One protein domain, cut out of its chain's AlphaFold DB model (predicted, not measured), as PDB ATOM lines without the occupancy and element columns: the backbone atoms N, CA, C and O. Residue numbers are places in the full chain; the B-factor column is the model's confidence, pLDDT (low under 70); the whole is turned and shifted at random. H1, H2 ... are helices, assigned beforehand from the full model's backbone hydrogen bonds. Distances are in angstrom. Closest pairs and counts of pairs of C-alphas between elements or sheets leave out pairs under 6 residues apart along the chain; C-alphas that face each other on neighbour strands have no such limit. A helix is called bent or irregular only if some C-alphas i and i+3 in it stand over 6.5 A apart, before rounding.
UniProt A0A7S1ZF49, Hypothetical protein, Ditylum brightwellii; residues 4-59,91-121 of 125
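This is residues 4 to 59 and 91 to 121 of the 125 residues of the protein "Hypothetical protein" of Ditylum brightwellii (UniProt A0A7S1ZF49). Two helices, H2 and H5, lie side by side as the core, with the short H1 packed on both of them. H3 and H4 lie off at opposite ends of this core, H4 turned sharply from the beginning of H5, and residues 92 to 98 stick out. The printed part has 87 residues with five named helices, H1 to H5 in order along the chain, and no named strand; the class is all helix. The whole is loose, with a radius of gyration of the C-alphas of 15.2 A and spans of 44 by 31 by 24 A.

H1, residues 4 to 8, touches H2, residues 21 to 34; their closest C-alphas, those of Leu 8 and Ala 27, are 5.5 A apart. H1 also touches H5, residues 103 to 119, with residues 104 to 108 of H5 alone; the closest C-alphas, those of Val 5 and Asp 105, are 6.0 A apart. H2 and H5 touch at a shallow tilt of 27 degrees, the same way, and their closest C-alphas are those of Arg 32 and Ile 115, 6.2 A apart. H3, residues 40 to 54, is apart from H1, H2, H4 and H5. H4, residues 93 to 101, is close to but not clearly touching H5, with the C-alphas of Glu 99 and Val 106 closest at 7.0 A; their lines are about perpendicular, at 76 degrees. In H1, H2, H4 and H5 every O i to N i+4 pair is within hydrogen-bond range; in H3 it is 9 of 11.

H1 begins at C-alpha 4 (27.192, -14.213, 22.779) and measures 6.2 A from first to last C-alpha. H2 measures 19.7 A, H3 18.8 A, and H4 12.3 A. H3 is irregular, with C-alphas 41 and 44 8.9 A apart. H5 measures 24.2 A and ends at C-alpha 119 (14.535, -24.559, 34.526).

The two C-alphas farthest apart, those of Ser 59 and Glu 93, are 47.2 A apart. Residues 60 to 90 are not printed, and C-alphas 59 and 91 are 43.7 A apart across the cut. The link from H1 to H2 is long, with 12 residues. Residues 57 to 59 have pLDDT under 70.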
ATOM      1  N   MET A   4      27.840 -13.933  21.502       96.06
ATOM      2  CA  MET A   4      27.192 -14.213  22.779       96.06
ATOM      3  C   MET A   4      28.160 -14.859  23.771       96.06
ATOM      4  O   MET A   4      28.285 -14.381  24.901       96.06
ATOM      5  N   VAL A   5      28.915 -15.876  23.339       97.44
ATOM      6  CA  VAL A   5      29.975 -16.481  24.161       97.44
ATOM      7  C   VAL A   5      30.986 -15.416  24.583       97.44
ATOM      8  O   VAL A   5      31.288 -15.310  25.771       97.44
ATOM      9  N   ARG A   6      31.469 -14.579  23.650       96.81
ATOM     10  CA  ARG A   6      32.416 -13.488  23.955       96.81
ATOM     11  C   ARG A   6      31.859 -12.513  24.986       96.81
ATOM     12  O   ARG A   6      32.585 -12.151  25.905       96.81
ATOM     13  N   SER A   7      30.606 -12.098  24.851       96.12
ATOM     14  CA  SER A   7      29.949 -11.181  25.783       96.12
ATOM     15  C   SER A   7      29.859 -11.771  27.186       96.12
ATOM     16  O   SER A   7      30.218 -11.099  28.150       96.12
ATOM     17  N   LEU A   8      29.472 -13.043  27.306       96.81
ATOM     18  CA  LEU A   8      29.359 -13.719  28.600       96.81
ATOM     19  C   LEU A   8      30.709 -13.848  29.315       96.81
ATOM     20  O   LEU A   8      30.767 -13.693  30.533       96.81
ATOM     21  N   VAL A   9      31.798 -14.078  28.577       96.69
ATOM     22  CA  VAL A   9      33.149 -14.203  29.157       96.69
ATOM     23  C   VAL A   9      33.937 -12.889  29.203       96.69
ATOM     24  O   VAL A   9      35.134 -12.904  29.489       96.69
ATOM     25  N   GLY A  10      33.304 -11.747  28.911       94.69
ATOM     26  CA  GLY A  10      33.950 -10.430  28.978       94.69
ATOM     27  C   GLY A  10      34.997 -10.171  27.884       94.69
ATOM     28  O   GLY A  10      35.953  -9.433  28.100       94.69
ATOM     29  N   LYS A  11      34.838 -10.786  26.706       94.94
ATOM     30  CA  LYS A  11      35.721 -10.664  25.529       94.94
ATOM     31  C   LYS A  11      35.043 -10.009  24.317       94.94
ATOM     32  O   LYS A  11      35.564 -10.126  23.206       94.94
ATOM     33  N   ALA A  12      33.892  -9.356  24.497       91.75
ATOM     34  CA  ALA A  12      33.143  -8.718  23.406       91.75
ATOM     35  C   ALA A  12      33.986  -7.681  22.641       91.75
ATOM     36  O   ALA A  12      34.035  -7.722  21.415       91.75
ATOM     37  N   ASP A  13      34.735  -6.845  23.365       89.50
ATOM     38  CA  ASP A  13      35.575  -5.788  22.779       89.50
ATOM     39  C   ASP A  13      36.930  -6.303  22.260       89.50
ATOM     40  O   ASP A  13      37.685  -5.573  21.622       89.50
ATOM     41  N   ASN A  14      37.260  -7.573  22.518       82.62
ATOM     42  CA  ASN A  14      38.547  -8.176  22.179       82.62
ATOM     43  C   ASN A  14      38.371  -9.319  21.169       82.62
ATOM     44  O   ASN A  14      38.657 -10.492  21.434       82.62
ATOM     45  N   THR A  15      37.878  -8.961  19.984       79.69
ATOM     46  CA  THR A  15      37.630  -9.904  18.883       79.69
ATOM     47  C   THR A  15      38.915 -10.514  18.313       79.69
ATOM     48  O   THR A  15      38.868 -11.620  17.776       79.69
ATOM     49  N   GLY A  16      40.063  -9.852  18.500       81.62
ATOM     50  CA  GLY A  16      41.382 -10.355  18.104       81.62
ATOM     51  C   GLY A  16      41.895 -11.519  18.959       81.62
ATOM     52  O   GLY A  16      42.765 -12.264  18.516       81.62
ATOM     53  N   THR A  17      41.344 -11.723  20.162       87.25
ATOM     54  CA  THR A  17      41.696 -12.873  21.003       87.25
ATOM     55  C   THR A  17      40.869 -14.098  20.602       87.25
ATOM     56  O   THR A  17      39.633 -14.009  20.568       87.25
ATOM     57  N   PRO A  18      41.495 -15.256  20.323       91.50
ATOM     58  CA  PRO A  18      40.769 -16.489  20.038       91.50
ATOM     59  C   PRO A  18      39.894 -16.922  21.218       91.50
ATOM     60  O   PRO A  18      40.288 -16.809  22.379       91.50
ATOM     61  N   LEU A  19      38.705 -17.440  20.913       94.12
ATOM     62  CA  LEU A  19      37.905 -18.156  21.903       94.12
ATOM     63  C   LEU A  19      38.464 -19.560  22.094       94.12
ATOM     64  O   LEU A  19      38.785 -20.254  21.131       94.12
ATOM     65  N   THR A  20      38.536 -19.976  23.347       96.00
ATOM     66  CA  THR A  20      38.938 -21.323  23.740       96.00
ATOM     67  C   THR A  20      37.714 -22.164  24.092       96.00
ATOM     68  O   THR A  20      36.627 -21.640  24.330       96.00
ATOM     69  N   ARG A  21      37.889 -23.487  24.184       96.50
ATOM     70  CA  ARG A  21      36.840 -24.379  24.702       96.50
ATOM     71  C   ARG A  21      36.426 -24.009  26.128       96.50
ATOM     72  O   ARG A  21      35.243 -24.015  26.435       96.50
ATOM     73  N   GLN A  22      37.387 -23.608  26.955       97.88
ATOM     74  CA  GLN A  22      37.113 -23.201  28.328       97.88
ATOM     75  C   GLN A  22      36.258 -21.929  28.405       97.88
ATOM     76  O   GLN A  22      35.450 -21.802  29.317       97.88
ATOM     77  N   ASP A  23      36.374 -21.014  27.437       97.88
ATOM     78  CA  ASP A  23      35.475 -19.858  27.355       97.88
ATOM     79  C   ASP A  23      34.024 -20.288  27.099       97.88
ATOM     80  O   ASP A  23      33.104 -19.758  27.718       97.88
ATOM     81  N   LEU A  24      33.811 -21.273  26.220       98.19
ATOM     82  CA  LEU A  24      32.480 -21.826  25.972       98.19
ATOM     83  C   LEU A  24      31.922 -22.516  27.225       98.19
ATOM     84  O   LEU A  24      30.784 -22.248  27.600       98.19
ATOM     85  N   ASP A  25      32.729 -23.334  27.905       98.31
ATOM     86  CA  ASP A  25      32.317 -24.015  29.139       98.31
ATOM     87  C   ASP A  25      31.920 -23.000  30.231       98.31
ATOM     88  O   ASP A  25      30.896 -23.154  30.898       98.31
ATOM     89  N   VAL A  26      32.682 -21.908  30.375       98.44
ATOM     90  CA  VAL A  26      32.354 -20.811  31.300       98.44
ATOM     91  C   VAL A  26      31.069 -20.096  30.888       98.44
ATOM     92  O   VAL A  26      30.236 -19.816  31.748       98.44
ATOM     93  N   ALA A  27      30.877 -19.806  29.600       98.44
ATOM     94  CA  ALA A  27      29.655 -19.172  29.111       98.44
ATOM     95  C   ALA A  27      28.410 -20.028  29.403       98.44
ATOM     96  O   ALA A  27      27.411 -19.498  29.894       98.44
ATOM     97  N   ILE A  28      28.490 -21.345  29.184       98.31
ATOM     98  CA  ILE A  28      27.413 -22.295  29.508       98.31
ATOM     99  C   ILE A  28      27.111 -22.266  31.012       98.31
ATOM    100  O   ILE A  28      25.951 -22.144  31.405       98.31
ATOM    101  N   GLU A  29      28.136 -22.307  31.871       98.12
ATOM    102  CA  GLU A  29      27.946 -22.245  33.326       98.12
ATOM    103  C   GLU A  29      27.365 -20.906  33.801       98.12
ATOM    104  O   GLU A  29      26.583 -20.878  34.757       98.12
ATOM    105  N   ILE A  30      27.706 -19.792  33.143       98.25
ATOM    106  CA  ILE A  30      27.094 -18.489  33.421       98.25
ATOM    107  C   ILE A  30      25.597 -18.545  33.123       98.25
ATOM    108  O   ILE A  30      24.813 -18.199  34.007       98.25
ATOM    109  N   ILE A  31      25.195 -19.022  31.938       97.06
ATOM    110  CA  ILE A  31      23.771 -19.150  31.593       97.06
ATOM    111  C   ILE A  31      23.065 -20.061  32.600       97.06
ATOM    112  O   ILE A  31      22.059 -19.663  33.185       97.06
ATOM    113  N   ARG A  32      23.623 -21.249  32.861       95.50
ATOM    114  CA  ARG A  32      23.021 -22.268  33.731       95.50
ATOM    115  C   ARG A  32      22.772 -21.770  35.154       95.50
ATOM    116  O   ARG A  32      21.759 -22.119  35.751       95.50
ATOM    117  N   ARG A  33      23.700 -20.990  35.718       94.88
ATOM    118  CA  ARG A  33      23.665 -20.623  37.147       94.88
ATOM    119  C   ARG A  33      23.201 -19.204  37.432       94.88
ATOM    120  O   ARG A  33      22.806 -18.928  38.561       94.88
ATOM    121  N   LYS A  34      23.342 -18.285  36.476       95.12
ATOM    122  CA  LYS A  34      23.160 -16.842  36.715       95.12
ATOM    123  C   LYS A  34      22.055 -16.216  35.874       95.12
ATOM    124  O   LYS A  34      21.742 -15.049  36.097       95.12
ATOM    125  N   CYS A  35      21.473 -16.951  34.928       94.56
ATOM    126  CA  CYS A  35      20.452 -16.429  34.031       94.56
ATOM    127  C   CYS A  35      19.149 -17.221  34.153       94.56
ATOM    128  O   CYS A  35      19.163 -18.436  34.331       94.56
ATOM    129  N   VAL A  36      18.022 -16.531  33.983       94.31
ATOM    130  CA  VAL A  36      16.759 -17.169  33.595       94.31
ATOM    131  C   VAL A  36      16.707 -17.129  32.077       94.31
ATOM    132  O   VAL A  36      16.846 -16.054  31.489       94.31
ATOM    133  N   VAL A  37      16.573 -18.286  31.441       95.00
ATOM    134  CA  VAL A  37      16.609 -18.393  29.981       95.00
ATOM    135  C   VAL A  37      15.204 -18.215  29.411       95.00
ATOM    136  O   VAL A  37      14.229 -18.699  29.981       95.00
ATOM    137  N   GLY A  38      15.119 -17.528  28.274       92.75
ATOM    138  CA  GLY A  38      13.921 -17.390  27.451       92.75
ATOM    139  C   GLY A  38      14.208 -17.764  25.997       92.75
ATOM    140  O   GLY A  38      15.339 -17.595  25.538       92.75
ATOM    141  N   LEU A  39      13.199 -18.249  25.275       93.00
ATOM    142  CA  LEU A  39      13.279 -18.629  23.864       93.00
ATOM    143  C   LEU A  39      12.302 -17.803  23.026       93.00
ATOM    144  O   LEU A  39      11.117 -17.718  23.334       93.00
ATOM    145  N   MET A  40      12.779 -17.250  21.907       86.81
ATOM    146  CA  MET A  40      11.929 -16.480  20.983       86.81
ATOM    147  C   MET A  40      10.842 -17.327  20.309       86.81
ATOM    148  O   MET A  40       9.791 -16.809  19.951       86.81
ATOM    149  N   ASN A  41      11.070 -18.631  20.163       87.38
ATOM    150  CA  ASN A  41      10.058 -19.551  19.640       87.38
ATOM    151  C   ASN A  41       9.013 -19.941  20.701       87.38
ATOM    152  O   ASN A  41       8.016 -20.566  20.357       87.38
ATOM    153  N   ASP A  42       9.229 -19.565  21.966       89.44
ATOM    154  CA  ASP A  42       8.351 -19.864  23.099       89.44
ATOM    155  C   ASP A  42       8.203 -18.630  24.011       89.44
ATOM    156  O   ASP A  42       8.552 -18.606  25.197       89.44
ATOM    157  N   MET A  43       7.768 -17.524  23.398       87.38
ATOM    158  CA  MET A  43       7.698 -16.217  24.059       87.38
ATOM    159  C   MET A  43       6.652 -16.154  25.169       87.38
ATOM    160  O   MET A  43       6.833 -15.402  26.127       87.38
ATOM    161  N   GLU A  44       5.557 -16.904  25.050       86.56
ATOM    162  CA  GLU A  44       4.522 -16.946  26.085       86.56
ATOM    163  C   GLU A  44       5.079 -17.540  27.381       86.56
ATOM    164  O   GLU A  44       5.028 -16.878  28.423       86.56
ATOM    165  N   GLU A  45       5.711 -18.711  27.288       88.88
ATOM    166  CA  GLU A  45       6.360 -19.372  28.418       88.88
ATOM    167  C   GLU A  45       7.529 -18.542  28.961       88.88
ATOM    168  O   GLU A  45       7.676 -18.361  30.170       88.88
ATOM    169  N   THR A  46       8.329 -17.948  28.072       90.56
ATOM    170  CA  THR A  46       9.425 -17.044  28.455       90.56
ATOM    171  C   THR A  46       8.939 -15.899  29.345       90.56
ATOM    172  O   THR A  46       9.538 -15.612  30.382       90.56
ATOM    173  N   ILE A  47       7.840 -15.241  28.962       87.38
ATOM    174  CA  ILE A  47       7.285 -14.112  29.719       87.38
ATOM    175  C   ILE A  47       6.702 -14.586  31.049       87.38
ATOM    176  O   ILE A  47       6.927 -13.934  32.070       87.38
ATOM    177  N   HIS A  48       5.990 -15.715  31.054       86.00
ATOM    178  CA  HIS A  48       5.464 -16.305  32.281       86.00
ATOM    179  C   HIS A  48       6.591 -16.584  33.287       86.00
ATOM    180  O   HIS A  48       6.544 -16.090  34.414       86.00
ATOM    181  N   ARG A  49       7.669 -17.245  32.855       88.81
ATOM    182  CA  ARG A  49       8.833 -17.538  33.706       88.81
ATOM    183  C   ARG A  49       9.512 -16.299  34.253       88.81
ATOM    184  O   ARG A  49       9.867 -16.270  35.430       88.81
ATOM    185  N   PHE A  50       9.711 -15.277  33.423       88.56
ATOM    186  CA  PHE A  50      10.305 -14.024  33.884       88.56
ATOM    187  C   PHE A  50       9.429 -13.353  34.942       88.56
ATOM    188  O   PHE A  50       9.956 -12.895  35.958       88.56
ATOM    189  N   ASN A  51       8.108 -13.351  34.755       86.25
ATOM    190  CA  ASN A  51       7.186 -12.808  35.745       86.25
ATOM    191  C   ASN A  51       7.237 -13.590  37.062       86.25
ATOM    192  O   ASN A  51       7.383 -12.967  38.114       86.25
ATOM    193  N   SER A  52       7.191 -14.924  37.007       85.94
ATOM    194  CA  SER A  52       7.246 -15.784  38.195       85.94
ATOM    195  C   SER A  52       8.572 -15.645  38.946       85.94
ATOM    196  O   SER A  52       8.578 -15.411  40.154       85.94
ATOM    197  N   TYR A  53       9.708 -15.723  38.247       88.19
ATOM    198  CA  TYR A  53      11.029 -15.697  38.880       88.19
ATOM    199  C   TYR A  53      11.374 -14.329  39.478       88.19
ATOM    200  O   TYR A  53      11.805 -14.237  40.625       88.19
ATOM    201  N   PHE A  54      11.182 -13.244  38.719       86.00
ATOM    202  CA  PHE A  54      11.520 -11.898  39.192       86.00
ATOM    203  C   PHE A  54      10.401 -11.248  40.003       86.00
ATOM    204  O   PHE A  54      10.559 -10.114  40.462       86.00
ATOM    205  N   SER A  55       9.273 -11.946  40.181       83.56
ATOM    206  CA  SER A  55       8.061 -11.385  40.777       83.56
ATOM    207  C   SER A  55       7.660 -10.074  40.096       83.56
ATOM    208  O   SER A  55       7.249  -9.112  40.757       83.56
ATOM    209  N   PHE A  56       7.804 -10.007  38.766       78.75
ATOM    210  CA  PHE A  56       7.265  -8.879  38.023       78.75
ATOM    211  C   PHE A  56       5.757  -8.932  38.194       78.75
ATOM    212  O   PHE A  56       5.081  -9.817  37.674       78.75
ATOM    213  N   ARG A  57       5.229  -7.993  38.981       65.75
ATOM    214  CA  ARG A  57       3.789  -7.836  39.129       65.75
ATOM    215  C   ARG A  57       3.242  -7.614  37.728       65.75
ATOM    216  O   ARG A  57       3.591  -6.616  37.086       65.75
ATOM    217  N   GLU A  58       2.361  -8.507  37.277       57.53
ATOM    218  CA  GLU A  58       1.415  -8.127  36.240       57.53
ATOM    219  C   GLU A  58       0.848  -6.790  36.689       57.53
ATOM    220  O   GLU A  58       0.435  -6.631  37.843       57.53
ATOM    221  N   SER A  59       0.957  -5.779  35.842       50.62
ATOM    222  CA  SER A  59       0.679  -4.392  36.200       50.62
ATOM    223  C   SER A  59      -0.836  -4.152  36.338       50.62
ATOM    224  O   SER A  59      -1.371  -3.201  35.787       50.62
ATOM    225  N   GLY A  91      21.190 -25.684   5.931       88.12
ATOM    226  CA  GLY A  91      22.039 -26.675   5.260       88.12
ATOM    227  C   GLY A  91      22.625 -26.242   3.909       88.12
ATOM    228  O   GLY A  91      23.522 -26.937   3.402       88.12
ATOM    229  N   SER A  92      22.214 -25.088   3.366       92.25
ATOM    230  CA  SER A  92      22.889 -24.446   2.229       92.25
ATOM    231  C   SER A  92      24.360 -24.128   2.541       92.25
ATOM    232  O   SER A  92      24.796 -24.121   3.696       92.25
ATOM    233  N   GLU A  93      25.165 -23.875   1.508       93.62
ATOM    234  CA  GLU A  93      26.585 -23.537   1.681       93.62
ATOM    235  C   GLU A  93      26.771 -22.260   2.513       93.62
ATOM    236  O   GLU A  93      27.558 -22.233   3.459       93.62
ATOM    237  N   THR A  94      25.985 -21.224   2.227       90.56
ATOM    238  CA  THR A  94      25.998 -19.965   2.978       90.56
ATOM    239  C   THR A  94      25.548 -20.150   4.425       90.56
ATOM    240  O   THR A  94      26.161 -19.567   5.320       90.56
ATOM    241  N   TRP A  95      24.549 -21.002   4.683       91.50
ATOM    242  CA  TRP A  95      24.145 -21.364   6.044       91.50
ATOM    243  C   TRP A  95      25.285 -22.024   6.820       91.50
ATOM    244  O   TRP A  95      25.609 -21.595   7.923       91.50
ATOM    245  N   LYS A  96      25.949 -23.018   6.221       93.31
ATOM    246  CA  LYS A  96      27.086 -23.715   6.841       93.31
ATOM    247  C   LYS A  96      28.245 -22.767   7.141       93.31
ATOM    248  O   LYS A  96      28.857 -22.882   8.197       93.31
ATOM    249  N   LEU A  97      28.532 -21.812   6.256       93.06
ATOM    250  CA  LEU A  97      29.559 -20.793   6.500       93.06
ATOM    251  C   LEU A  97      29.204 -19.897   7.696       93.06
ATOM    252  O   LEU A  97      30.075 -19.582   8.509       93.06
ATOM    253  N   LEU A  98      27.935 -19.505   7.834       92.06
ATOM    254  CA  LEU A  98      27.462 -18.732   8.986       92.06
ATOM    255  C   LEU A  98      27.483 -19.553  10.279       92.06
ATOM    256  O   LEU A  98      27.945 -19.051  11.303       92.06
ATOM    257  N   GLU A  99      27.038 -20.807  10.224       92.69
ATOM    258  CA  GLU A  99      27.088 -21.746  11.345       92.69
ATOM    259  C   GLU A  99      28.533 -21.941  11.816       92.69
ATOM    260  O   GLU A  99      28.824 -21.753  12.992       92.69
ATOM    261  N   GLN A 100      29.471 -22.206  10.900       93.62
ATOM    262  CA  GLN A 100      30.898 -22.338  11.214       93.62
ATOM    263  C   GLN A 100      31.474 -21.056  11.820       93.62
ATOM    264  O   GLN A 100      32.203 -21.104  12.813       93.62
ATOM    265  N   LYS A 101      31.121 -19.894  11.259       93.38
ATOM    266  CA  LYS A 101      31.548 -18.592  11.780       93.38
ATOM    267  C   LYS A 101      31.035 -18.348  13.211       93.38
ATOM    268  O   LYS A 101      31.695 -17.618  13.956       93.38
ATOM    269  N   ASN A 102      29.906 -18.942  13.597       95.06
ATOM    270  CA  ASN A 102      29.241 -18.771  14.895       95.06
ATOM    271  C   ASN A 102      29.147 -20.084  15.699       95.06
ATOM    272  O   ASN A 102      28.261 -20.235  16.539       95.06
ATOM    273  N   ALA A 103      30.054 -21.034  15.460       95.50
ATOM    274  CA  ALA A 103      29.926 -22.398  15.968       95.50
ATOM    275  C   ALA A 103      29.796 -22.488  17.499       95.50
ATOM    276  O   ALA A 103      29.051 -23.325  18.003       95.50
ATOM    277  N   ALA A 104      30.485 -21.626  18.254       96.81
ATOM    278  CA  ALA A 104      30.390 -21.637  19.712       96.81
ATOM    279  C   ALA A 104      29.057 -21.054  20.203       96.81
ATOM    280  O   ALA A 104      28.500 -21.575  21.163       96.81
ATOM    281  N   ASP A 105      28.511 -20.038  19.526       97.38
ATOM    282  CA  ASP A 105      27.177 -19.510  19.842       97.38
ATOM    283  C   ASP A 105      26.078 -20.523  19.489       97.38
ATOM    284  O   ASP A 105      25.110 -20.650  20.231       97.38
ATOM    285  N   VAL A 106      26.243 -21.301  18.413       96.56
ATOM    286  CA  VAL A 106      25.320 -22.396  18.062       96.56
ATOM    287  C   VAL A 106      25.317 -23.477  19.145       96.56
ATOM    288  O   VAL A 106      24.251 -23.950  19.537       96.56
ATOM    289  N   ILE A 107      26.490 -23.854  19.665       97.62
ATOM    290  CA  ILE A 107      26.577 -24.802  20.787       97.62
ATOM    291  C   ILE A 107      25.936 -24.200  22.043       97.62
ATOM    292  O   ILE A 107      25.110 -24.854  22.674       97.62
ATOM    293  N   LEU A 108      26.264 -22.949  22.375       98.12
ATOM    294  CA  LEU A 108      25.689 -22.241  23.518       98.12
ATOM    295  C   LEU A 108      24.157 -22.162  23.430       98.12
ATOM    296  O   LEU A 108      23.486 -22.349  24.438       98.12
ATOM    297  N   TYR A 109      23.604 -21.923  22.239       96.94
ATOM    298  CA  TYR A 109      22.161 -21.886  22.002       96.94
ATOM    299  C   TYR A 109      21.502 -23.244  22.280       96.94
ATOM    300  O   TYR A 109      20.524 -23.301  23.019       96.94
ATOM    301  N   ARG A 110      22.074 -24.347  21.777       97.19
ATOM    302  CA  ARG A 110      21.563 -25.705  22.052       97.19
ATOM    303  C   ARG A 110      21.594 -26.036  23.545       97.19
ATOM    304  O   ARG A 110      20.657 -26.625  24.077       97.19
ATOM    305  N   GLU A 111      22.651 -25.625  24.241       97.81
ATOM    306  CA  GLU A 111      22.728 -25.761  25.698       97.81
ATOM    307  C   GLU A 111      21.691 -24.880  26.406       97.81
ATOM    308  O   GLU A 111      21.058 -25.332  27.356       97.81
ATOM    309  N   ALA A 112      21.452 -23.658  25.926       97.06
ATOM    310  CA  ALA A 112      20.414 -22.781  26.458       97.06
ATOM    311  C   ALA A 112      19.007 -23.378  26.283       97.06
ATOM    312  O   ALA A 112      18.196 -23.268  27.198       97.06
ATOM    313  N   GLU A 113      18.719 -24.071  25.176       96.38
ATOM    314  CA  GLU A 113      17.459 -24.811  24.991       96.38
ATOM    315  C   GLU A 113      17.301 -25.949  26.012       96.38
ATOM    316  O   GLU A 113      16.203 -26.173  26.532       96.38
ATOM    317  N   ASN A 114      18.386 -26.658  26.336       96.38
ATOM    318  CA  ASN A 114      18.372 -27.690  27.376       96.38
ATOM    319  C   ASN A 114      18.164 -27.072  28.767       96.38
ATOM    320  O   ASN A 114      17.277 -27.505  29.500       96.38
ATOM    321  N   ILE A 115      18.896 -26.002  29.092       95.62
ATOM    322  CA  ILE A 115      18.755 -25.259  30.354       95.62
ATOM    323  C   ILE A 115      17.338 -24.694  30.494       95.62
ATOM    324  O   ILE A 115      16.755 -24.763  31.572       95.62
ATOM    325  N   PHE A 116      16.740 -24.188  29.413       94.56
ATOM    326  CA  PHE A 116      15.351 -23.739  29.405       94.56
ATOM    327  C   PHE A 116      14.404 -24.877  29.809       94.56
ATOM    328  O   PHE A 116      13.524 -24.683  30.644       94.56
ATOM    329  N   LYS A 117      14.584 -26.093  29.289       93.00
ATOM    330  CA  LYS A 117      13.763 -27.246  29.699       93.00
ATOM    331  C   LYS A 117      14.001 -27.628  31.163       93.00
ATOM    332  O   LYS A 117      13.041 -27.879  31.883       93.00
ATOM    333  N   GLU A 118      15.252 -27.623  31.618       91.62
ATOM    334  CA  GLU A 118      15.623 -27.941  33.005       91.62
ATOM    335  C   GLU A 118      15.023 -26.940  34.009       91.62
ATOM    336  O   GLU A 118      14.444 -27.344  35.024       91.62
ATOM    337  N   GLN A 119      15.082 -25.639  33.697       89.75
ATOM    338  CA  GLN A 119      14.535 -24.559  34.526       89.75
ATOM    339  C   GLN A 119      13.017 -24.653  34.715       89.75
ATOM    340  O   GLN A 119      12.517 -24.168  35.728       89.75
ATOM    341  N   ASN A 120      12.293 -25.334  33.817       81.56
ATOM    342  CA  ASN A 120      10.851 -25.559  33.959       81.56
ATOM    343  C   ASN A 120      10.490 -26.274  35.269       81.56
ATOM    344  O   ASN A 120       9.433 -26.052  35.836       81.56
ATOM    345  N   SER A 121      11.374 -27.144  35.763       77.06
ATOM    346  CA  SER A 121      11.154 -27.866  37.022       77.06
ATOM    347  C   SER A 121      11.465 -27.039  38.277       77.06
ATOM    348  O   SER A 121      11.119 -27.449  39.383       77.06
TER     349      SER A 121